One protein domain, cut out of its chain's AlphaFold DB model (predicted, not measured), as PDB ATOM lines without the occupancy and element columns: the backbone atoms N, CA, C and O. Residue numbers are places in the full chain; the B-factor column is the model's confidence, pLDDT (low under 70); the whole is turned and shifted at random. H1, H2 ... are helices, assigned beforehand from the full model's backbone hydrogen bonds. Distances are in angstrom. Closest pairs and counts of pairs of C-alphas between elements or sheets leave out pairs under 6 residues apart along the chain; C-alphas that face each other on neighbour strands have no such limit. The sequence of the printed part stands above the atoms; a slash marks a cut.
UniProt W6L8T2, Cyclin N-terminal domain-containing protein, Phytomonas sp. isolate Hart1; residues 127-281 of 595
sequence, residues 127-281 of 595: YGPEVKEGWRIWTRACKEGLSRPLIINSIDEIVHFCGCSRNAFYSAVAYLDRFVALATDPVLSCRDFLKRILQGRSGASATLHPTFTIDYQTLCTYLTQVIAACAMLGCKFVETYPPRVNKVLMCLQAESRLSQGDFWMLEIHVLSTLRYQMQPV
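Overview. This is residues 127 to 281 of the 595 residues of the protein "Cyclin N-terminal domain-containing protein" of Phytomonas sp. isolate Hart1 (UniProt W6L8T2). A long helix, H5, runs through the middle of a helical cluster, and four other helices surround it: H2 and H7 on opposite sides, H3 and the short H6 on opposite sides. H4 and H5 meet near their first residues, 186 to 190 of H4 and 219 to 222 of H5, and make a corner of 80 degrees, H1 packs across the last residues of H3, 177 to 182, and a long loop, residues 203 to 215, links H4 to H5 away from this core. The printed part has 155 residues and seven named helices, H1 to H7 in order, with no named strand; the class is all helix and the helix packing is mostly crossed. The whole is compact, with a radius of gyration of the C-alphas of 15.1 A and spans of 45 by 33 by 28 A.

Along the chain. H1, residues 129 to 141, begins at C-alpha 129, (202.622, 219.924, 365.210), and is 18.5 A long from first to last C-alpha. H2 is residues 148 to 162, 21.1 A, and H3 is residues 166 to 182, 24.5 A. H4 is residues 186 to 202, 24.4 A. H5, residues 216 to 238, is the longest at 33.2 A and begins at C-alpha 216, (202.747, 215.659, 340.271). H6 is residues 245 to 249, 6.2 A. H7, residues 260 to 273, is 19.9 A long and ends at C-alpha 273, (189.397, 224.477, 354.179).

Arrangement. H5 is the hub, touching five helices. H3 touches it at a steep tilt of 45 degrees, opposite ways; the closest C-alphas, of Ala 172 and Gly 234, are 4.2 A apart. H2 touches residues 227 to 235 of H5, closest at Ile 155 and Ala 231, C-alphas 6.0 A apart. H2 and H3 form a helical hairpin, closest at the C-alphas of Asp 156 and Phe 169, 6.0 A. H7 touches H5 about perpendicular, at 82 degrees, with the C-alphas of Ala 229 and Glu 267 closest at 5.5 A. H4 touches H5 about perpendicular, at 80 degrees, through residues 186 to 190 of H4 and 219 to 222 of H5; the C-alphas of Cys 190 and Tyr 222 are closest, 6.5 A. H6 touches H5, closest at the C-alphas of Ala 228 and Val 248, 6.6 A. H1 touches residues 177 to 182 of H3 about perpendicular, at 76 degrees, closest at the C-alphas of Gly 134 and Ala 181, 4.3 A. H1 and H7 are apart. In H1 to H7 every O i to N i+4 pair is within hydrogen-bond range.

Size, cuts and confidence. The two C-alphas farthest apart, of Arg 166 and Thr 207, are 45.0 A apart. The printed part has no cut. The link from H4 to H5 is long, with 13 residues. The mean pLDDT of the printed part is 92.0, and residues 204 to 210 are under 70.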
ATOM      1  N   TYR A 127     200.046 227.934 364.883       74.00
ATOM      2  CA  TYR A 127     201.156 227.014 364.720       74.00
ATOM      3  C   TYR A 127     201.030 225.852 365.699       74.00
ATOM      4  O   TYR A 127     200.633 225.995 366.853       74.00
ATOM      5  N   GLY A 128     201.346 224.665 365.203       76.06
ATOM      6  CA  GLY A 128     201.263 223.435 365.965       76.06
ATOM      7  C   GLY A 128     201.879 222.276 365.191       76.06
ATOM      8  O   GLY A 128     202.219 222.426 364.012       76.06
ATOM      9  N   PRO A 129     201.974 221.091 365.816       80.94
ATOM     10  CA  PRO A 129     202.622 219.924 365.210       80.94
ATOM     11  C   PRO A 129     201.946 219.494 363.896       80.94
ATOM     12  O   PRO A 129     202.585 218.932 363.009       80.94
ATOM     13  N   GLU A 130     200.660 219.819 363.740       89.75
ATOM     14  CA  GLU A 130     199.876 219.593 362.524       89.75
ATOM     15  C   GLU A 130     200.428 220.353 361.309       89.75
ATOM     16  O   GLU A 130     200.376 219.842 360.193       89.75
ATOM     17  N   VAL A 131     201.000 221.547 361.508       91.44
ATOM     18  CA  VAL A 131     201.582 222.355 360.425       91.44
ATOM     19  C   VAL A 131     202.830 221.675 359.877       91.44
ATOM     20  O   VAL A 131     202.948 221.486 358.666       91.44
ATOM     21  N   LYS A 132     203.743 221.249 360.757       89.25
ATOM     22  CA  LYS A 132     204.960 220.521 360.368       89.25
ATOM     23  C   LYS A 132     204.622 219.212 359.656       89.25
ATOM     24  O   LYS A 132     205.191 218.908 358.605       89.25
ATOM     25  N   GLU A 133     203.659 218.463 360.189       90.44
ATOM     26  CA  GLU A 133     203.175 217.228 359.573       90.44
ATOM     27  C   GLU A 133     202.557 217.476 358.191       90.44
ATOM     28  O   GLU A 133     202.902 216.784 357.228       90.44
ATOM     29  N   GLY A 134     201.702 218.494 358.075       93.75
ATOM     30  CA  GLY A 134     201.102 218.915 356.816       93.75
ATOM     31  C   GLY A 134     202.169 219.228 355.774       93.75
ATOM     32  O   GLY A 134     202.142 218.666 354.680       93.75
ATOM     33  N   TRP A 135     203.174 220.036 356.124       93.56
ATOM     34  CA  TRP A 135     204.280 220.345 355.215       93.56
ATOM     35  C   TRP A 135     205.032 219.094 354.776       93.56
ATOM     36  O   TRP A 135     205.300 218.934 353.588       93.56
ATOM     37  N   ARG A 136     205.294 218.150 355.687       91.69
ATOM     38  CA  ARG A 136     205.922 216.869 355.333       91.69
ATOM     39  C   ARG A 136     205.077 216.071 354.335       91.69
ATOM     40  O   ARG A 136     205.629 215.462 353.417       91.69
ATOM     41  N   ILE A 137     203.756 216.033 354.512       94.00
ATOM     42  CA  ILE A 137     202.842 215.344 353.588       94.00
ATOM     43  C   ILE A 137     202.857 216.020 352.213       94.00
ATOM     44  O   ILE A 137     203.027 215.338 351.200       94.00
ATOM     45  N   TRP A 138     202.729 217.345 352.176       94.94
ATOM     46  CA  TRP A 138     202.728 218.122 350.939       94.94
ATOM     47  C   TRP A 138     204.063 218.034 350.196       94.94
ATOM     48  O   TRP A 138     204.064 217.793 348.993       94.94
ATOM     49  N   THR A 139     205.198 218.116 350.892       92.75
ATOM     50  CA  THR A 139     206.524 217.932 350.287       92.75
ATOM     51  C   THR A 139     206.693 216.535 349.695       92.75
ATOM     52  O   THR A 139     207.189 216.404 348.575       92.75
ATOM     53  N   ARG A 140     206.214 215.484 350.376       92.38
ATOM     54  CA  ARG A 140     206.248 214.111 349.843       92.38
ATOM     55  C   ARG A 140     205.355 213.949 348.612       92.38
ATOM     56  O   ARG A 140     205.778 213.358 347.621       92.38
ATOM     57  N   ALA A 141     204.132 214.479 348.660       92.88
ATOM     58  CA  ALA A 141     203.208 214.446 347.527       92.88
ATOM     59  C   ALA A 141     203.775 215.214 346.320       92.88
ATOM     60  O   ALA A 141     203.618 214.793 345.173       92.88
ATOM     61  N   CYS A 142     204.525 216.280 346.596       90.62
ATOM     62  CA  CYS A 142     205.235 217.090 345.622       90.62
ATOM     63  C   CYS A 142     206.691 216.624 345.352       90.62
ATOM     64  O   CYS A 142     207.552 217.450 345.051       90.62
ATOM     65  N   LYS A 143     206.982 215.313 345.432       86.44
ATOM     66  CA  LYS A 143     208.278 214.699 345.057       86.44
ATOM     67  C   LYS A 143     209.524 215.417 345.614       86.44
ATOM     68  O   LYS A 143     210.518 215.548 344.906       86.44
ATOM     69  N   GLU A 144     209.462 215.907 346.851       74.81
ATOM     70  CA  GLU A 144     210.582 216.537 347.579       74.81
ATOM     71  C   GLU A 144     211.142 217.837 346.967       74.81
ATOM     72  O   GLU A 144     211.982 218.487 347.579       74.81
ATOM     73  N   GLY A 145     210.626 218.298 345.822       73.94
ATOM     74  CA  GLY A 145     211.003 219.586 345.224       73.94
ATOM     75  C   GLY A 145     210.405 220.801 345.944       73.94
ATOM     76  O   GLY A 145     210.683 221.942 345.580       73.94
ATOM     77  N   LEU A 146     209.558 220.563 346.947       84.12
ATOM     78  CA  LEU A 146     208.816 221.588 347.662       84.12
ATOM     79  C   LEU A 146     209.512 221.975 348.970       84.12
ATOM     80  O   LEU A 146     209.531 221.201 349.928       84.12
ATOM     81  N   SER A 147     210.006 223.209 349.030       88.81
ATOM     82  CA  SER A 147     210.609 223.790 350.229       88.81
ATOM     83  C   SER A 147     209.738 224.930 350.757       88.81
ATOM     84  O   SER A 147     209.453 225.886 350.032       88.81
ATOM     85  N   ARG A 148     209.317 224.839 352.028       91.75
ATOM     86  CA  ARG A 148     208.528 225.885 352.703       91.75
ATOM     87  C   ARG A 148     209.210 227.265 352.623       91.75
ATOM     88  O   ARG A 148     208.526 228.200 352.206       91.75
ATOM     89  N   PRO A 149     210.520 227.422 352.922       89.88
ATOM     90  CA  PRO A 149     211.225 228.694 352.740       89.88
ATOM     91  C   PRO A 149     211.055 229.325 351.350       89.88
ATOM     92  O   PRO A 149     210.749 230.513 351.243       89.88
ATOM     93  N   LEU A 150     211.180 228.530 350.277       88.94
ATOM     94  CA  LEU A 150     211.021 229.029 348.905       88.94
ATOM     95  C   LEU A 150     209.595 229.519 348.640       88.94
ATOM     96  O   LEU A 150     209.404 230.576 348.046       88.94
ATOM     97  N   ILE A 151     208.594 228.789 349.132       93.88
ATOM     98  CA  ILE A 151     207.187 229.179 348.993       93.88
ATOM     99  C   ILE A 151     206.887 230.476 349.742       93.88
ATOM    100  O   ILE A 151     206.183 231.345 349.228       93.88
ATOM    101  N   ILE A 152     207.419 230.626 350.953       94.56
ATOM    102  CA  ILE A 152     207.225 231.842 351.744       94.56
ATOM    103  C   ILE A 152     207.875 233.039 351.054       94.56
ATOM    104  O   ILE A 152     207.285 234.121 351.033       94.56
ATOM    105  N   ASN A 153     209.034 232.848 350.423       92.06
ATOM    106  CA  ASN A 153     209.634 233.879 349.580       92.06
ATOM    107  C   ASN A 153     208.710 234.254 348.413       92.06
ATOM    108  O   ASN A 153     208.491 235.442 348.186       92.06
ATOM    109  N   SER A 154     208.076 233.279 347.750       94.06
ATOM    110  CA  SER A 154     207.076 233.560 346.710       94.06
ATOM    111  C   SER A 154     205.865 234.343 347.239       94.06
ATOM    112  O   SER A 154     205.390 235.250 346.558       94.06
ATOM    113  N   ILE A 155     205.379 234.064 348.457       97.06
ATOM    114  CA  ILE A 155     204.316 234.879 349.081       97.06
ATOM    115  C   ILE A 155     204.792 236.320 349.281       97.06
ATOM    116  O   ILE A 155     204.061 237.250 348.940       97.06
ATOM    117  N   ASP A 156     205.999 236.526 349.822       95.00
ATOM    118  CA  ASP A 156     206.546 237.876 350.007       95.00
ATOM    119  C   ASP A 156     206.660 238.626 348.681       95.00
ATOM    120  O   ASP A 156     206.268 239.787 348.610       95.00
ATOM    121  N   GLU A 157     207.127 237.969 347.620       94.12
ATOM    122  CA  GLU A 157     207.206 238.568 346.287       94.12
ATOM    123  C   GLU A 157     205.831 238.988 345.761       94.12
ATOM    124  O   GLU A 157     205.687 240.115 345.284       94.12
ATOM    125  N   ILE A 158     204.806 238.139 345.899       96.75
ATOM    126  CA  ILE A 158     203.430 238.455 345.480       96.75
ATOM    127  C   ILE A 158     202.885 239.650 346.270       96.75
ATOM    128  O   ILE A 158     202.377 240.609 345.680       96.75
ATOM    129  N   VAL A 159     202.994 239.616 347.602       96.75
ATOM    130  CA  VAL A 159     202.491 240.677 348.492       96.75
ATOM    131  C   VAL A 159     203.231 241.991 348.229       96.75
ATOM    132  O   VAL A 159     202.603 243.046 348.097       96.75
ATOM    133  N   HIS A 160     204.553 241.931 348.060       94.12
ATOM    134  CA  HIS A 160     205.385 243.088 347.749       94.12
ATOM    135  C   HIS A 160     205.070 243.671 346.366       94.12
ATOM    136  O   HIS A 160     204.892 244.882 346.244       94.12
ATOM    137  N   PHE A 161     204.925 242.830 345.337       95.25
ATOM    138  CA  PHE A 161     204.502 243.251 343.998       95.25
ATOM    139  C   PHE A 161     203.115 243.908 344.019       95.25
ATOM    140  O   PHE A 161     202.842 244.885 343.308       95.25
ATOM    141  N   CYS A 162     202.224 243.411 344.877       96.12
ATOM    142  CA  CYS A 162     200.918 244.017 345.088       96.12
ATOM    143  C   CYS A 162     200.989 245.385 345.779       96.12
ATOM    144  O   CYS A 162     200.054 246.167 345.603       96.12
ATOM    145  N   GLY A 163     202.109 245.725 346.424       94.44
ATOM    146  CA  GLY A 163     202.287 246.960 347.186       94.44
ATOM    147  C   GLY A 163     201.585 246.918 348.543       94.44
ATOM    148  O   GLY A 163     201.203 247.964 349.054       94.44
ATOM    149  N   CYS A 164     201.364 245.720 349.085       96.06
ATOM    150  CA  CYS A 164     200.663 245.515 350.348       96.06
ATOM    151  C   CYS A 164     201.632 245.530 351.541       96.06
ATOM    152  O   CYS A 164     202.853 245.412 351.388       96.06
ATOM    153  N   SER A 165     201.079 245.704 352.738       93.88
ATOM    154  CA  SER A 165     201.821 245.783 353.991       93.88
ATOM    155  C   SER A 165     202.460 244.451 354.386       93.88
ATOM    156  O   SER A 165     202.124 243.370 353.894       93.88
ATOM    157  N   ARG A 166     203.382 244.513 355.350       91.88
ATOM    158  CA  ARG A 166     204.022 243.312 355.897       91.88
ATOM    159  C   ARG A 166     203.052 242.438 356.696       91.88
ATOM    160  O   ARG A 166     203.170 241.218 356.669       91.88
ATOM    161  N   ASN A 167     202.058 243.042 357.340       93.69
ATOM    162  CA  ASN A 167     201.028 242.304 358.069       93.69
ATOM    163  C   ASN A 167     200.203 241.412 357.127       93.69
ATOM    164  O   ASN A 167     199.870 240.284 357.496       93.69
ATOM    165  N   ALA A 168     199.959 241.858 355.886       96.19
ATOM    166  CA  ALA A 168     199.331 241.028 354.859       96.19
ATOM    167  C   ALA A 168     200.187 239.795 354.519       96.19
ATOM    168  O   ALA A 168     199.651 238.698 354.382       96.19
ATOM    169  N   PHE A 169     201.517 239.951 354.455       96.19
ATOM    170  CA  PHE A 169     202.442 238.826 354.281       96.19
ATOM    171  C   PHE A 169     202.349 237.824 355.437       96.19
ATOM    172  O   PHE A 169     202.184 236.633 355.183       96.19
ATOM    173  N   TYR A 170     202.417 238.277 356.692       95.25
ATOM    174  CA  TYR A 170     202.355 237.363 357.837       95.25
ATOM    175  C   TYR A 170     201.018 236.620 357.902       95.25
ATOM    176  O   TYR A 170     200.998 235.411 358.125       95.25
ATOM    177  N   SER A 171     199.915 237.319 357.620       95.81
ATOM    178  CA  SER A 171     198.579 236.717 357.547       95.81
ATOM    179  C   SER A 171     198.495 235.672 356.432       95.81
ATOM    180  O   SER A 171     197.992 234.573 356.649       95.81
ATOM    181  N   ALA A 172     199.046 235.974 355.251       97.62
ATOM    182  CA  ALA A 172     199.085 235.046 354.123       97.62
ATOM    183  C   ALA A 172     199.886 233.771 354.427       97.62
ATOM    184  O   ALA A 172     199.440 232.676 354.083       97.62
ATOM    185  N   VAL A 173     201.041 233.898 355.090       96.69
ATOM    186  CA  VAL A 173     201.841 232.741 355.523       96.69
ATOM    187  C   VAL A 173     201.070 231.909 356.544       96.69
ATOM    188  O   VAL A 173     200.982 230.695 356.386       96.69
ATOM    189  N   ALA A 174     200.438 232.551 357.528       95.19
ATOM    190  CA  ALA A 174     199.626 231.860 358.524       95.19
ATOM    191  C   ALA A 174     198.440 231.102 357.894       95.19
ATOM    192  O   ALA A 174     198.163 229.963 358.269       95.19
ATOM    193  N   TYR A 175     197.772 231.681 356.887       97.06
ATOM    194  CA  TYR A 175     196.737 230.976 356.123       97.06
ATOM    195  C   TYR A 175     197.288 229.785 355.349       97.06
ATOM    196  O   TYR A 175     196.645 228.738 355.325       97.06
ATOM    197  N   LEU A 176     198.461 229.914 354.725       97.38
ATOM    198  CA  LEU A 176     199.072 228.808 353.996       97.38
ATOM    199  C   LEU A 176     199.467 227.662 354.930       97.38
ATOM    200  O   LEU A 176     199.099 226.520 354.669       97.38
ATOM    201  N   ASP A 177     200.175 227.967 356.018       95.38
ATOM    202  CA  ASP A 177     200.596 226.981 357.015       95.38
ATOM    203  C   ASP A 177     199.384 226.222 357.575       95.38
ATOM    204  O   ASP A 177     199.377 224.991 357.646       95.38
ATOM    205  N   ARG A 178     198.301 226.947 357.868       94.88
ATOM    206  CA  ARG A 178     197.042 226.362 358.330       94.88
ATOM    207  C   ARG A 178     196.317 225.554 357.255       94.88
ATOM    208  O   ARG A 178     195.750 224.506 357.558       94.88
ATOM    209  N   PHE A 179     196.307 226.018 356.009       96.94
ATOM    210  CA  PHE A 179     195.721 225.275 354.895       96.94
ATOM    211  C   PHE A 179     196.436 223.937 354.712       96.94
ATOM    212  O   PHE A 179     195.780 222.906 354.611       96.94
ATOM    213  N   VAL A 180     197.770 223.949 354.725       96.00
ATOM    214  CA  VAL A 180     198.617 222.758 354.604       96.00
ATOM    215  C   VAL A 180     198.374 221.777 355.756       96.00
ATOM    216  O   VAL A 180     198.288 220.575 355.511       96.00
ATOM    217  N   ALA A 181     198.191 222.279 356.982       94.44
ATOM    218  CA  ALA A 181     197.845 221.460 358.145       94.44
ATOM    219  C   ALA A 181     196.474 220.772 358.009       94.44
ATOM    220  O   ALA A 181     196.326 219.597 358.334       94.44
ATOM    221  N   LEU A 182     195.462 221.496 357.513       95.44
ATOM    222  CA  LEU A 182     194.082 220.999 357.423       95.44
ATOM    223  C   LEU A 182     193.819 220.166 356.161       95.44
ATOM    224  O   LEU A 182     192.988 219.258 356.179       95.44
ATOM    225  N   ALA A 183     194.517 220.451 355.062       96.00
ATOM    226  CA  ALA A 183     194.444 219.701 353.814       96.00
ATOM    227  C   ALA A 183     195.414 218.509 353.846       96.00
ATOM    228  O   ALA A 183     196.364 218.441 353.065       96.00
ATOM    229  N   THR A 184     195.162 217.564 354.756       92.88
ATOM    230  CA  THR A 184     196.044 216.415 355.025       92.88
ATOM    231  C   THR A 184     196.180 215.442 353.850       92.88
ATOM    232  O   THR A 184     197.112 214.648 353.830       92.88
ATOM    233  N   ASP A 185     195.267 215.476 352.875       96.44
ATOM    234  CA  ASP A 185     195.392 214.759 351.600       96.44
ATOM    235  C   ASP A 185     195.457 215.778 350.442       96.44
ATOM    236  O   ASP A 185     194.417 216.281 349.992       96.44
ATOM    237  N   PRO A 186     196.669 216.095 349.943       96.44
ATOM    238  CA  PRO A 186     196.860 217.051 348.854       96.44
ATOM    239  C   PRO A 186     196.139 216.642 347.564       96.44
ATOM    240  O   PRO A 186     195.602 217.491 346.848       96.44
ATOM    241  N   VAL A 187     196.097 215.337 347.271       96.50
ATOM    242  CA  VAL A 187     195.499 214.791 346.046       96.50
ATOM    243  C   VAL A 187     193.983 214.913 346.113       96.50
ATOM    244  O   VAL A 187     193.363 215.355 345.145       96.50
ATOM    245  N   LEU A 188     193.378 214.559 347.247       95.75
ATOM    246  CA  LEU A 188     191.940 214.725 347.451       95.75
ATOM    247  C   LEU A 188     191.539 216.204 347.422       95.75
ATOM    248  O   LEU A 188     190.614 216.556 346.696       95.75
ATOM    249  N   SER A 189     192.284 217.072 348.116       96.75
ATOM    250  CA  SER A 189     192.041 218.522 348.115       96.75
ATOM    251  C   SER A 189     192.075 219.110 346.698       96.75
ATOM    252  O   SER A 189     191.170 219.849 346.305       96.75
ATOM    253  N   CYS A 190     193.075 218.725 345.897       97.25
ATOM    254  CA  CYS A 190     193.184 219.122 344.494       97.25
ATOM    255  C   CYS A 190     192.014 218.585 343.652       97.25
ATOM    256  O   CYS A 190     191.404 219.327 342.879       97.25
ATOM    257  N   ARG A 191     191.648 217.308 343.831       95.88
ATOM    258  CA  ARG A 191     190.529 216.673 343.119       95.88
ATOM    259  C   ARG A 191     189.207 217.380 343.393       95.88
ATOM    260  O   ARG A 191     188.451 217.635 342.455       95.88
ATOM    261  N   ASP A 192     188.937 217.696 344.653       94.81
ATOM    262  CA  ASP A 192     187.703 218.356 345.073       94.81
ATOM    263  C   ASP A 192     187.591 219.758 344.471       94.81
ATOM    264  O   ASP A 192     186.531 220.132 343.961       94.81
ATOM    265  N   PHE A 193     188.696 220.506 344.443       96.06
ATOM    266  CA  PHE A 193     188.757 221.802 343.776       96.06
ATOM    267  C   PHE A 193     188.496 221.696 342.264       96.06
ATOM    268  O   PHE A 193     187.613 222.382 341.739       96.06
ATOM    269  N   LEU A 194     189.196 220.797 341.563       94.81
ATOM    270  CA  LEU A 194     189.014 220.596 340.120       94.81
ATOM    271  C   LEU A 194     187.580 220.172 339.781       94.81
ATOM    272  O   LEU A 194     186.994 220.667 338.817       94.81
ATOM    273  N   LYS A 195     186.978 219.308 340.606       92.94
ATOM    274  CA  LYS A 195     185.577 218.901 340.460       92.94
ATOM    275  C   LYS A 195     184.632 220.101 340.550       92.94
ATOM    276  O   LYS A 195     183.738 220.211 339.713       92.94
ATOM    277  N   ARG A 196     184.845 221.018 341.503       92.00
ATOM    278  CA  ARG A 196     184.033 222.242 341.643       92.00
ATOM    279  C   ARG A 196     184.162 223.166 340.431       92.00
ATOM    280  O   ARG A 196     183.144 223.671 339.964       92.00
ATOM    281  N   ILE A 197     185.367 223.345 339.883       93.12
ATOM    282  CA  ILE A 197     185.564 224.136 338.653       93.12
ATOM    283  C   ILE A 197     184.788 223.525 337.485       93.12
ATOM    284  O   ILE A 197     184.061 224.226 336.779       93.12
ATOM    285  N   LEU A 198     184.931 222.217 337.271       89.88
ATOM    286  CA  LEU A 198     184.290 221.538 336.146       89.88
ATOM    287  C   LEU A 198     182.761 221.580 336.257       89.88
ATOM    288  O   LEU A 198     182.081 221.819 335.260       89.88
ATOM    289  N   GLN A 199     182.225 221.426 337.470       89.19
ATOM    290  CA  GLN A 199     180.794 221.574 337.739       89.19
ATOM    291  C   GLN A 199     180.296 222.999 337.467       89.19
ATOM    292  O   GLN A 199     179.263 223.161 336.819       89.19
ATOM    293  N   GLY A 200     181.042 224.023 337.896       86.06
ATOM    294  CA  GLY A 200     180.685 225.426 337.667       86.06
ATOM    295  C   GLY A 200     180.664 225.823 336.187       86.06
ATOM    296  O   GLY A 200     179.857 226.656 335.788       86.06
ATOM    297  N   ARG A 201     181.512 225.200 335.357       84.88
ATOM    298  CA  ARG A 201     181.577 225.471 333.911       84.88
ATOM    299  C   ARG A 201     180.546 224.701 333.095       84.88
ATOM    300  O   ARG A 201     180.102 225.197 332.065       84.88
ATOM    301  N   SER A 202     180.207 223.478 333.505       78.88
ATOM    302  CA  SER A 202     179.441 222.580 332.640       78.88
ATOM    303  C   SER A 202     177.939 222.860 332.625       78.88
ATOM    304  O   SER A 202     177.294 222.372 331.702       78.88
ATOM    305  N   GLY A 203     177.366 223.577 333.605       72.31
ATOM    306  CA  GLY A 203     175.929 223.930 333.691       72.31
ATOM    307  C   GLY A 203     174.932 222.752 333.722       72.31
ATOM    308  O   GLY A 203     173.778 222.910 334.104       72.31
ATOM    309  N   ALA A 204     175.382 221.558 333.358       60.41
ATOM    310  CA  ALA A 204     174.669 220.308 333.243       60.41
ATOM    311  C   ALA A 204     175.444 219.256 334.036       60.41
ATOM    312  O   ALA A 204     176.677 219.281 334.080       60.41
ATOM    313  N   SER A 205     174.707 218.340 334.661       59.38
ATOM    314  CA  SER A 205     175.205 217.218 335.459       59.38
ATOM    315  C   SER A 205     176.007 216.234 334.595       59.38
ATOM    316  O   SER A 205     175.563 215.122 334.314       59.38
ATOM    317  N   ALA A 206     177.189 216.643 334.141       57.06
ATOM    318  CA  ALA A 206     178.140 215.767 333.494       57.06
ATOM    319  C   ALA A 206     178.628 214.769 334.546       57.06
ATOM    320  O   ALA A 206     179.306 215.130 335.513       57.06
ATOM    321  N   THR A 207     178.250 213.506 334.369       65.31
ATOM    322  CA  THR A 207     178.812 212.354 335.071       65.31
ATOM    323  C   THR A 207     180.303 212.276 334.756       65.31
ATOM    324  O   THR A 207     180.724 211.624 333.803       65.31
ATOM    325  N   LEU A 208     181.102 213.021 335.517       57.28
ATOM    326  CA  LEU A 208     182.554 213.028 335.419       57.28
ATOM    327  C   LEU A 208     183.083 211.624 335.706       57.28
ATOM    328  O   LEU A 208     182.807 211.049 336.760       57.28
ATOM    329  N   HIS A 209     183.847 211.087 334.754       59.34
ATOM    330  CA  HIS A 209     184.532 209.812 334.901       59.34
ATOM    331  C   HIS A 209     185.423 209.838 336.162       59.34
ATOM    332  O   HIS A 209     186.284 210.712 336.276       59.34
ATOM    333  N   PRO A 210     185.261 208.888 337.102       61.44
ATOM    334  CA  PRO A 210     185.914 208.905 338.418       61.44
ATOM    335  C   PRO A 210     187.428 208.614 338.403       61.44
ATOM    336  O   PRO A 210     188.018 208.374 339.451       61.44
ATOM    337  N   THR A 211     188.086 208.638 337.243       73.88
ATOM    338  CA  THR A 211     189.458 208.137 337.067       73.88
ATOM    339  C   THR A 211     190.427 209.187 336.530       73.88
ATOM    340  O   THR A 211     191.363 208.842 335.811       73.88
ATOM    341  N   PHE A 212     190.236 210.472 336.846       80.69
ATOM    342  CA  PHE A 212     191.286 211.456 336.572       80.69
ATOM    343  C   PHE A 212     192.433 211.266 337.574       80.69
ATOM    344  O   PHE A 212     192.292 211.540 338.771       80.69
ATOM    345  N   THR A 213     193.560 210.745 337.092       89.94
ATOM    346  CA  THR A 213     194.795 210.617 337.868       89.94
ATOM    347  C   THR A 213     195.455 211.986 337.979       89.94
ATOM    348  O   THR A 213     195.826 212.569 336.962       89.94
ATOM    349  N   ILE A 214     195.601 212.497 339.201       93.69
ATOM    350  CA  ILE A 214     196.316 213.750 339.461       93.69
ATOM    351  C   ILE A 214     197.805 213.435 339.432       93.69
ATOM    352  O   ILE A 214     198.300 212.672 340.264       93.69
ATOM    353  N   ASP A 215     198.498 213.988 338.446       94.19
ATOM    354  CA  ASP A 215     199.944 213.898 338.367       94.19
ATOM    355  C   ASP A 215     200.619 214.933 339.282       94.19
ATOM    356  O   ASP A 215     200.000 215.844 339.840       94.19
ATOM    357  N   TYR A 216     201.929 214.770 339.448       92.56
ATOM    358  CA  TYR A 216     202.747 215.659 340.271       92.56
ATOM    359  C   TYR A 216     202.705 217.116 339.781       92.56
ATOM    360  O   TYR A 216     202.630 218.039 340.592       92.56
ATOM    361  N   GLN A 217     202.715 217.328 338.462       93.88
ATOM    362  CA  GLN A 217     202.717 218.667 337.882       93.88
ATOM    363  C   GLN A 217     201.419 219.415 338.210       93.88
ATOM    364  O   GLN A 217     201.470 220.566 338.641       93.88
ATOM    365  N   THR A 218     200.269 218.744 338.086       95.00
ATOM    366  CA  THR A 218     198.960 219.300 338.451       95.00
ATOM    367  C   THR A 218     198.917 219.685 339.924       95.00
ATOM    368  O   THR A 218     198.406 220.752 340.264       95.00
ATOM    369  N   LEU A 219     199.489 218.857 340.806       95.56
ATOM    370  CA  LEU A 219     199.523 219.146 342.237       95.56
ATOM    371  C   LEU A 219     200.380 220.382 342.562       95.56
ATOM    372  O   LEU A 219     199.954 221.233 343.344       95.56
ATOM    373  N   CYS A 220     201.545 220.528 341.925       94.88
ATOM    374  CA  CYS A 220     202.390 221.716 342.075       94.88
ATOM    375  C   CYS A 220     201.723 222.985 341.539       94.88
ATOM    376  O   CYS A 220     201.786 224.036 342.184       94.88
ATOM    377  N   THR A 221     201.048 222.896 340.391       95.62
ATOM    378  CA  THR A 221     200.265 224.009 339.846       95.62
ATOM    379  C   THR A 221     199.135 224.399 340.796       95.62
ATOM    380  O   THR A 221     198.972 225.580 341.094       95.62
ATOM    381  N   TYR A 222     198.407 223.422 341.340       96.94
ATOM    382  CA  TYR A 222     197.360 223.666 342.328       96.94
ATOM    383  C   TYR A 222     197.903 224.359 343.582       96.94
ATOM    384  O   TYR A 222     197.364 225.384 343.995       96.94
ATOM    385  N   LEU A 223     199.008 223.872 344.153       96.75
ATOM    386  CA  LEU A 223     199.618 224.506 345.321       96.75
ATOM    387  C   LEU A 223     200.092 225.935 345.019       96.75
ATOM    388  O   LEU A 223     199.879 226.836 345.822       96.75
ATOM    389  N   THR A 224     200.672 226.169 343.841       96.62
ATOM    390  CA  THR A 224     201.063 227.514 343.383       96.62
ATOM    391  C   THR A 224     199.861 228.463 343.329       96.62
ATOM    392  O   THR A 224     199.952 229.626 343.722       96.62
ATOM    393  N   GLN A 225     198.701 227.966 342.899       97.44
ATOM    394  CA  GLN A 225     197.463 228.743 342.904       97.44
ATOM    395  C   GLN A 225     196.948 228.982 344.334       97.44
ATOM    396  O   GLN A 225     196.510 230.091 344.637       97.44
ATOM    397  N   VAL A 226     197.037 227.985 345.226       98.31
ATOM    398  CA  VAL A 226     196.702 228.132 346.657       98.31
ATOM    399  C   VAL A 226     197.577 229.202 347.309       98.31
ATOM    400  O   VAL A 226     197.060 230.043 348.036       98.31
ATOM    401  N   ILE A 227     198.875 229.234 347.003       98.00
ATOM    402  CA  ILE A 227     199.811 230.258 347.487       98.00
ATOM    403  C   ILE A 227     199.324 231.663 347.102       98.00
ATOM    404  O   ILE A 227     199.248 232.551 347.953       98.00
ATOM    405  N   ALA A 228     198.920 231.859 345.843       98.19
ATOM    406  CA  ALA A 228     198.348 233.124 345.386       98.19
ATOM    407  C   ALA A 228     197.005 233.458 346.062       98.19
ATOM    408  O   ALA A 228     196.749 234.623 346.375       98.19
ATOM    409  N   ALA A 229     196.156 232.459 346.322       98.38
ATOM    410  CA  ALA A 229     194.907 232.642 347.060       98.38
ATOM    411  C   ALA A 229     195.162 233.058 348.519       98.38
ATOM    412  O   ALA A 229     194.563 234.028 348.978       98.38
ATOM    413  N   CYS A 230     196.099 232.418 349.223       98.56
ATOM    414  CA  CYS A 230     196.502 232.807 350.578       98.56
ATOM    415  C   CYS A 230     197.091 234.224 350.618       98.56
ATOM    416  O   CYS A 230     196.746 234.997 351.511       98.56
ATOM    417  N   ALA A 231     197.915 234.598 349.631       98.44
ATOM    418  CA  ALA A 231     198.418 235.966 349.487       98.44
ATOM    419  C   ALA A 231     197.276 236.978 349.308       98.44
ATOM    420  O   ALA A 231     197.232 237.989 350.006       98.44
ATOM    421  N   MET A 232     196.309 236.686 348.429       98.25
ATOM    422  CA  MET A 232     195.125 237.530 348.243       98.25
ATOM    423  C   MET A 232     194.304 237.665 349.532       98.25
ATOM    424  O   MET A 232     193.916 238.776 349.892       98.25
ATOM    425  N   LEU A 233     194.056 236.557 350.236       98.12
ATOM    426  CA  LEU A 233     193.320 236.548 351.499       98.12
ATOM    427  C   LEU A 233     194.033 237.369 352.577       98.12
ATOM    428  O   LEU A 233     193.386 238.173 353.242       98.12
ATOM    429  N   GLY A 234     195.357 237.235 352.701       97.50
ATOM    430  CA  GLY A 234     196.170 238.061 353.599       97.50
ATOM    431  C   GLY A 234     196.029 239.551 353.294       97.50
ATOM    432  O   GLY A 234     195.797 240.351 354.198       97.50
ATOM    433  N   CYS A 235     196.072 239.926 352.013       97.62
ATOM    434  CA  CYS A 235     195.848 241.309 351.599       97.62
ATOM    435  C   CYS A 235     194.419 241.789 351.896       97.62
ATOM    436  O   CYS A 235     194.248 242.905 352.362       97.62
ATOM    437  N   LYS A 236     193.389 240.968 351.661       97.19
ATOM    438  CA  LYS A 236     191.988 241.314 351.973       97.19
ATOM    439  C   LYS A 236     191.720 241.455 353.464       97.19
ATOM    440  O   LYS A 236     190.858 242.239 353.841       97.19
ATOM    441  N   PHE A 237     192.420 240.686 354.288       96.19
ATOM    442  CA  PHE A 237     192.252 240.726 355.733       96.19
ATOM    443  C   PHE A 237     192.855 241.992 356.350       96.19
ATOM    444  O   PHE A 237     192.273 242.571 357.261       96.19
ATOM    445  N   VAL A 238     194.013 242.422 355.844       94.94
ATOM    446  CA  VAL A 238     194.805 243.495 356.457       94.94
ATOM    447  C   VAL A 238     194.607 244.848 355.779       94.94
ATOM    448  O   VAL A 238     194.582 245.877 356.453       94.94
ATOM    449  N   GLU A 239     194.502 244.878 354.453       95.62
ATOM    450  CA  GLU A 239     194.469 246.131 353.703       95.62
ATOM    451  C   GLU A 239     193.055 246.699 353.621       95.62
ATOM    452  O   GLU A 239     192.112 246.010 353.234       95.62
ATOM    453  N   THR A 240     192.924 248.009 353.838       95.12
ATOM    454  CA  THR A 240     191.677 248.738 353.558       95.12
ATOM    455  C   THR A 240     191.286 248.641 352.079       95.12
ATOM    456  O   THR A 240     190.104 248.599 351.741       95.12
ATOM    457  N   TYR A 241     192.284 248.603 351.189       95.94
ATOM    458  CA  TYR A 241     192.105 248.529 349.739       95.94
ATOM    459  C   TYR A 241     192.920 247.363 349.164       95.94
ATOM    460  O   TYR A 241     194.038 247.569 348.682       95.94
ATOM    461  N   PRO A 242     192.388 246.129 349.206       96.25
ATOM    462  CA  PRO A 242     193.114 244.970 348.713       96.25
ATOM    463  C   PRO A 242     193.353 245.038 347.196       96.25
ATOM    464  O   PRO A 242     192.584 245.661 346.452       96.25
ATOM    465  N   PRO A 243     194.412 244.374 346.700       96.88
ATOM    466  CA  PRO A 243     194.731 244.355 345.283       96.88
ATOM    467  C   PRO A 243     193.645 243.626 344.486       96.88
ATOM    468  O   PRO A 243     192.955 242.729 344.969       96.88
ATOM    469  N   ARG A 244     193.517 243.974 343.203       97.19
ATOM    470  CA  ARG A 244     192.636 243.242 342.280       97.19
ATOM    471  C   ARG A 244     193.195 241.842 342.012       97.19
ATOM    472  O   ARG A 244     194.403 241.693 341.849       97.19
ATOM    473  N   VAL A 245     192.312 240.855 341.834       97.06
ATOM    474  CA  VAL A 245     192.669 239.458 341.488       97.06
ATOM    475  C   VAL A 245     193.633 239.384 340.310       97.06
ATOM    476  O   VAL A 245     194.658 238.716 340.401       97.06
ATOM    477  N   ASN A 246     193.384 240.156 339.252       96.94
ATOM    478  CA  ASN A 246     194.255 240.166 338.077       96.94
ATOM    479  C   ASN A 246     195.697 240.566 338.409       96.94
ATOM    480  O   ASN A 246     196.614 240.021 337.808       96.94
ATOM    481  N   LYS A 247     195.918 241.463 339.382       97.06
ATOM    482  CA  LYS A 247     197.272 241.868 339.788       97.06
ATOM    483  C   LYS A 247     198.029 240.702 340.429       97.06
ATOM    484  O   LYS A 247     199.183 240.491 340.083       97.06
ATOM    485  N   VAL A 248     197.366 239.926 341.289       96.81
ATOM    486  CA  VAL A 248     197.942 238.721 341.913       96.81
ATOM    487  C   VAL A 248     198.187 237.626 340.871       96.81
ATOM    488  O   VAL A 248     199.258 237.027 340.844       96.81
ATOM    489  N   LEU A 249     197.241 237.402 339.955       96.19
ATOM    490  CA  LEU A 249     197.388 236.406 338.886       96.19
ATOM    491  C   LEU A 249     198.556 236.712 337.933       96.19
ATOM    492  O   LEU A 249     199.127 235.786 337.362       96.19
ATOM    493  N   MET A 250     198.947 237.982 337.767       96.50
ATOM    494  CA  MET A 250     200.126 238.339 336.966       96.50
ATOM    495  C   MET A 250     201.444 237.852 337.579       96.50
ATOM    496  O   MET A 250     202.406 237.678 336.832       96.50
ATOM    497  N   CYS A 251     201.488 237.580 338.886       95.12
ATOM    498  CA  CYS A 251     202.656 236.987 339.544       95.12
ATOM    499  C   CYS A 251     202.826 235.494 339.223       95.12
ATOM    500  O   CYS A 251     203.897 234.939 339.450       95.12
ATOM    501  N   LEU A 252     201.784 234.834 338.708       94.44
ATOM    502  CA  LEU A 252     201.832 233.420 338.350       94.44
ATOM    503  C   LEU A 252     202.367 233.225 336.927       94.44
ATOM    504  O   LEU A 252     202.133 234.052 336.039       94.44
ATOM    505  N   GLN A 253     203.030 232.090 336.697       94.31
ATOM    506  CA  GLN A 253     203.379 231.618 335.352       94.31
ATOM    507  C   GLN A 253     202.114 231.387 334.517       94.31
ATOM    508  O   GLN A 253     201.067 231.043 335.068       94.31
ATOM    509  N   ALA A 254     202.199 231.578 333.198       93.38
ATOM    510  CA  ALA A 254     201.039 231.554 332.306       93.38
ATOM    511  C   ALA A 254     200.252 230.235 332.391       93.38
ATOM    512  O   ALA A 254     199.025 230.248 332.390       93.38
ATOM    513  N   GLU A 255     200.961 229.124 332.562       92.25
ATOM    514  CA  GLU A 255     200.440 227.762 332.671       92.25
ATOM    515  C   GLU A 255     199.678 227.531 333.981       92.25
ATOM    516  O   GLU A 255     198.798 226.679 334.055       92.25
ATOM    517  N   SER A 256     200.007 228.301 335.021       92.31
ATOM    518  CA  SER A 256     199.386 228.200 336.345       92.31
ATOM    519  C   SER A 256     198.285 229.240 336.572       92.31
ATOM    520  O   SER A 256     197.629 229.210 337.616       92.31
ATOM    521  N   ARG A 257     198.057 230.162 335.627       94.81
ATOM    522  CA  ARG A 257     197.045 231.219 335.760       94.81
ATOM    523  C   ARG A 257     195.636 230.655 335.619       94.81
ATOM    524  O   ARG A 257     195.269 230.087 334.595       94.81
ATOM    525  N   LEU A 258     194.829 230.890 336.643       95.44
ATOM    526  CA  LEU A 258     193.392 230.652 336.605       95.44
ATOM    527  C   LEU A 258     192.669 231.809 335.912       95.44
ATOM    528  O   LEU A 258     193.154 232.944 335.904       95.44
ATOM    529  N   SER A 259     191.473 231.542 335.380       96.44
ATOM    530  CA  SER A 259     190.551 232.638 335.084       96.44
ATOM    531  C   SER A 259     190.131 233.316 336.391       96.44
ATOM    532  O   SER A 259     190.183 232.713 337.464       96.44
ATOM    533  N   GLN A 260     189.675 234.567 336.318       96.44
ATOM    534  CA  GLN A 260     189.225 235.287 337.511       96.44
ATOM    535  C   GLN A 260     188.090 234.548 338.247       96.44
ATOM    536  O   GLN A 260     188.097 234.499 339.475       96.44
ATOM    537  N   GLY A 261     187.155 233.938 337.509       96.00
ATOM    538  CA  GLY A 261     186.060 233.158 338.091       96.00
ATOM    539  C   GLY A 261     186.546 231.893 338.801       96.00
ATOM    540  O   GLY A 261     186.140 231.630 339.931       96.00
ATOM    541  N   ASP A 262     187.475 231.147 338.194       96.88
ATOM    542  CA  ASP A 262     188.037 229.950 338.836       96.88
ATOM    543  C   ASP A 262     188.892 230.313 340.060       96.88
ATOM    544  O   ASP A 262     188.920 229.569 341.039       96.88
ATOM    545  N   PHE A 263     189.565 231.470 340.036       97.44
ATOM    546  CA  PHE A 263     190.324 231.955 341.186       97.44
ATOM    547  C   PHE A 263     189.416 232.266 342.380       97.44
ATOM    548  O   PHE A 263     189.768 231.936 343.506       97.44
ATOM    549  N   TRP A 264     188.227 232.840 342.166       96.50
ATOM    550  CA  TRP A 264     187.253 233.017 343.251       96.50
ATOM    551  C   TRP A 264     186.775 231.684 343.827       96.50
ATOM    552  O   TRP A 264     186.648 231.548 345.041       96.50
ATOM    553  N   MET A 265     186.568 230.675 342.977       97.12
ATOM    554  CA  MET A 265     186.235 229.326 343.441       97.12
ATOM    555  C   MET A 265     187.368 228.717 344.271       97.12
ATOM    556  O   MET A 265     187.101 228.056 345.277       97.12
ATOM    557  N   LEU A 266     188.624 228.962 343.887       97.94
ATOM    558  CA  LEU A 266     189.787 228.553 344.672       97.94
ATOM    559  C   LEU A 266     189.848 229.288 346.008       97.94
ATOM    560  O   LEU A 266     190.091 228.670 347.037       97.94
ATOM    561  N   GLU A 267     189.601 230.593 346.006       97.94
ATOM    562  CA  GLU A 267     189.580 231.403 347.219       97.94
ATOM    563  C   GLU A 267     188.527 230.887 348.210       97.94
ATOM    564  O   GLU A 267     188.841 230.661 349.377       97.94
ATOM    565  N   ILE A 268     187.311 230.586 347.740       97.69
ATOM    566  CA  ILE A 268     186.255 229.955 348.550       97.69
ATOM    567  C   ILE A 268     186.681 228.562 349.031       97.69
ATOM    568  O   ILE A 268     186.399 228.183 350.166       97.69
ATOM    569  N   HIS A 269     187.376 227.787 348.196       97.75
ATOM    570  CA  HIS A 269     187.898 226.476 348.586       97.75
ATOM    571  C   HIS A 269     188.927 226.574 349.718       97.75
ATOM    572  O   HIS A 269     188.825 225.835 350.701       97.75
ATOM    573  N   VAL A 270     189.861 227.525 349.633       98.19
ATOM    574  CA  VAL A 270     190.832 227.806 350.699       98.19
ATOM    575  C   VAL A 270     190.102 228.259 351.964       98.19
ATOM    576  O   VAL A 270     190.309 227.663 353.016       98.19
ATOM    577  N   LEU A 271     189.169 229.213 351.870       97.81
ATOM    578  CA  LEU A 271     188.359 229.677 353.006       97.81
ATOM    579  C   LEU A 271     187.585 228.542 353.690       97.81
ATOM    580  O   LEU A 271     187.601 228.420 354.914       97.81
ATOM    581  N   SER A 272     186.942 227.683 352.898       97.50
ATOM    582  CA  SER A 272     186.224 226.509 353.392       97.50
ATOM    583  C   SER A 272     187.163 225.530 354.092       97.50
ATOM    584  O   SER A 272     186.794 224.973 355.123       97.50
ATOM    585  N   THR A 273     188.372 225.332 353.560       97.12
ATOM    586  CA  THR A 273     189.397 224.477 354.179       97.12
ATOM    587  C   THR A 273     189.858 225.064 355.513       97.12
ATOM    588  O   THR A 273     189.946 224.348 356.505       97.12
ATOM    589  N   LEU A 274     190.038 226.387 355.574       95.69
ATOM    590  CA  LEU A 274     190.346 227.137 356.796       95.69
ATOM    591  C   LEU A 274     189.157 227.244 357.766       95.69
ATOM    592  O   LEU A 274     189.283 227.865 358.824       95.69
ATOM    593  N   ARG A 275     187.996 226.666 357.424       95.31
ATOM    594  CA  ARG A 275     186.741 226.766 358.188       95.31
ATOM    595  C   ARG A 275     186.339 228.217 358.475       95.31
ATOM    596  O   ARG A 275     185.791 228.503 359.536       95.31
ATOM    597  N   TYR A 276     186.659 229.128 357.555       94.75
ATOM    598  CA  TYR A 276     186.440 230.573 357.686       94.75
ATOM    599  C   TYR A 276     187.064 231.200 358.948       94.75
ATOM    600  O   TYR A 276     186.660 232.280 359.380       94.75
ATOM    601  N   GLN A 277     188.077 230.560 359.542       91.00
ATOM    602  CA  GLN A 277     188.815 231.128 360.667       91.00
ATOM    603  C   GLN A 277     189.884 232.095 360.154       91.00
ATOM    604  O   GLN A 277     191.041 231.734 359.951       91.00
ATOM    605  N   MET A 278     189.455 233.338 359.929       87.69
ATOM    606  CA  MET A 278     190.236 234.360 359.230       87.69
ATOM    607  C   MET A 278     191.130 235.218 360.117       87.69
ATOM    608  O   MET A 278     191.827 236.064 359.582       87.69
ATOM    609  N   GLN A 279     191.147 235.024 361.434       86.00
ATOM    610  CA  GLN A 279     191.967 235.830 362.342       86.00
ATOM    611  C   GLN A 279     193.149 235.010 362.877       86.00
ATOM    612  O   GLN A 279     193.098 234.559 364.026       86.00
ATOM    613  N   PRO A 280     194.182 234.744 362.052       82.81
ATOM    614  CA  PRO A 280     195.391 234.113 362.531       82.81
ATOM    615  C   PRO A 280     196.121 235.107 363.429       82.81
ATOM    616  O   PRO A 280     196.312 236.254 363.041       82.81
ATOM    617  N   VAL A 281     196.535 234.671 364.611       87.69
ATOM    618  CA  VAL A 281     197.423 235.481 365.445       87.69
ATOM    619  C   VAL A 281     198.838 235.214 364.976       87.69
ATOM    620  O   VAL A 281     199.346 234.099 365.082       87.69
TER     621      VAL A 281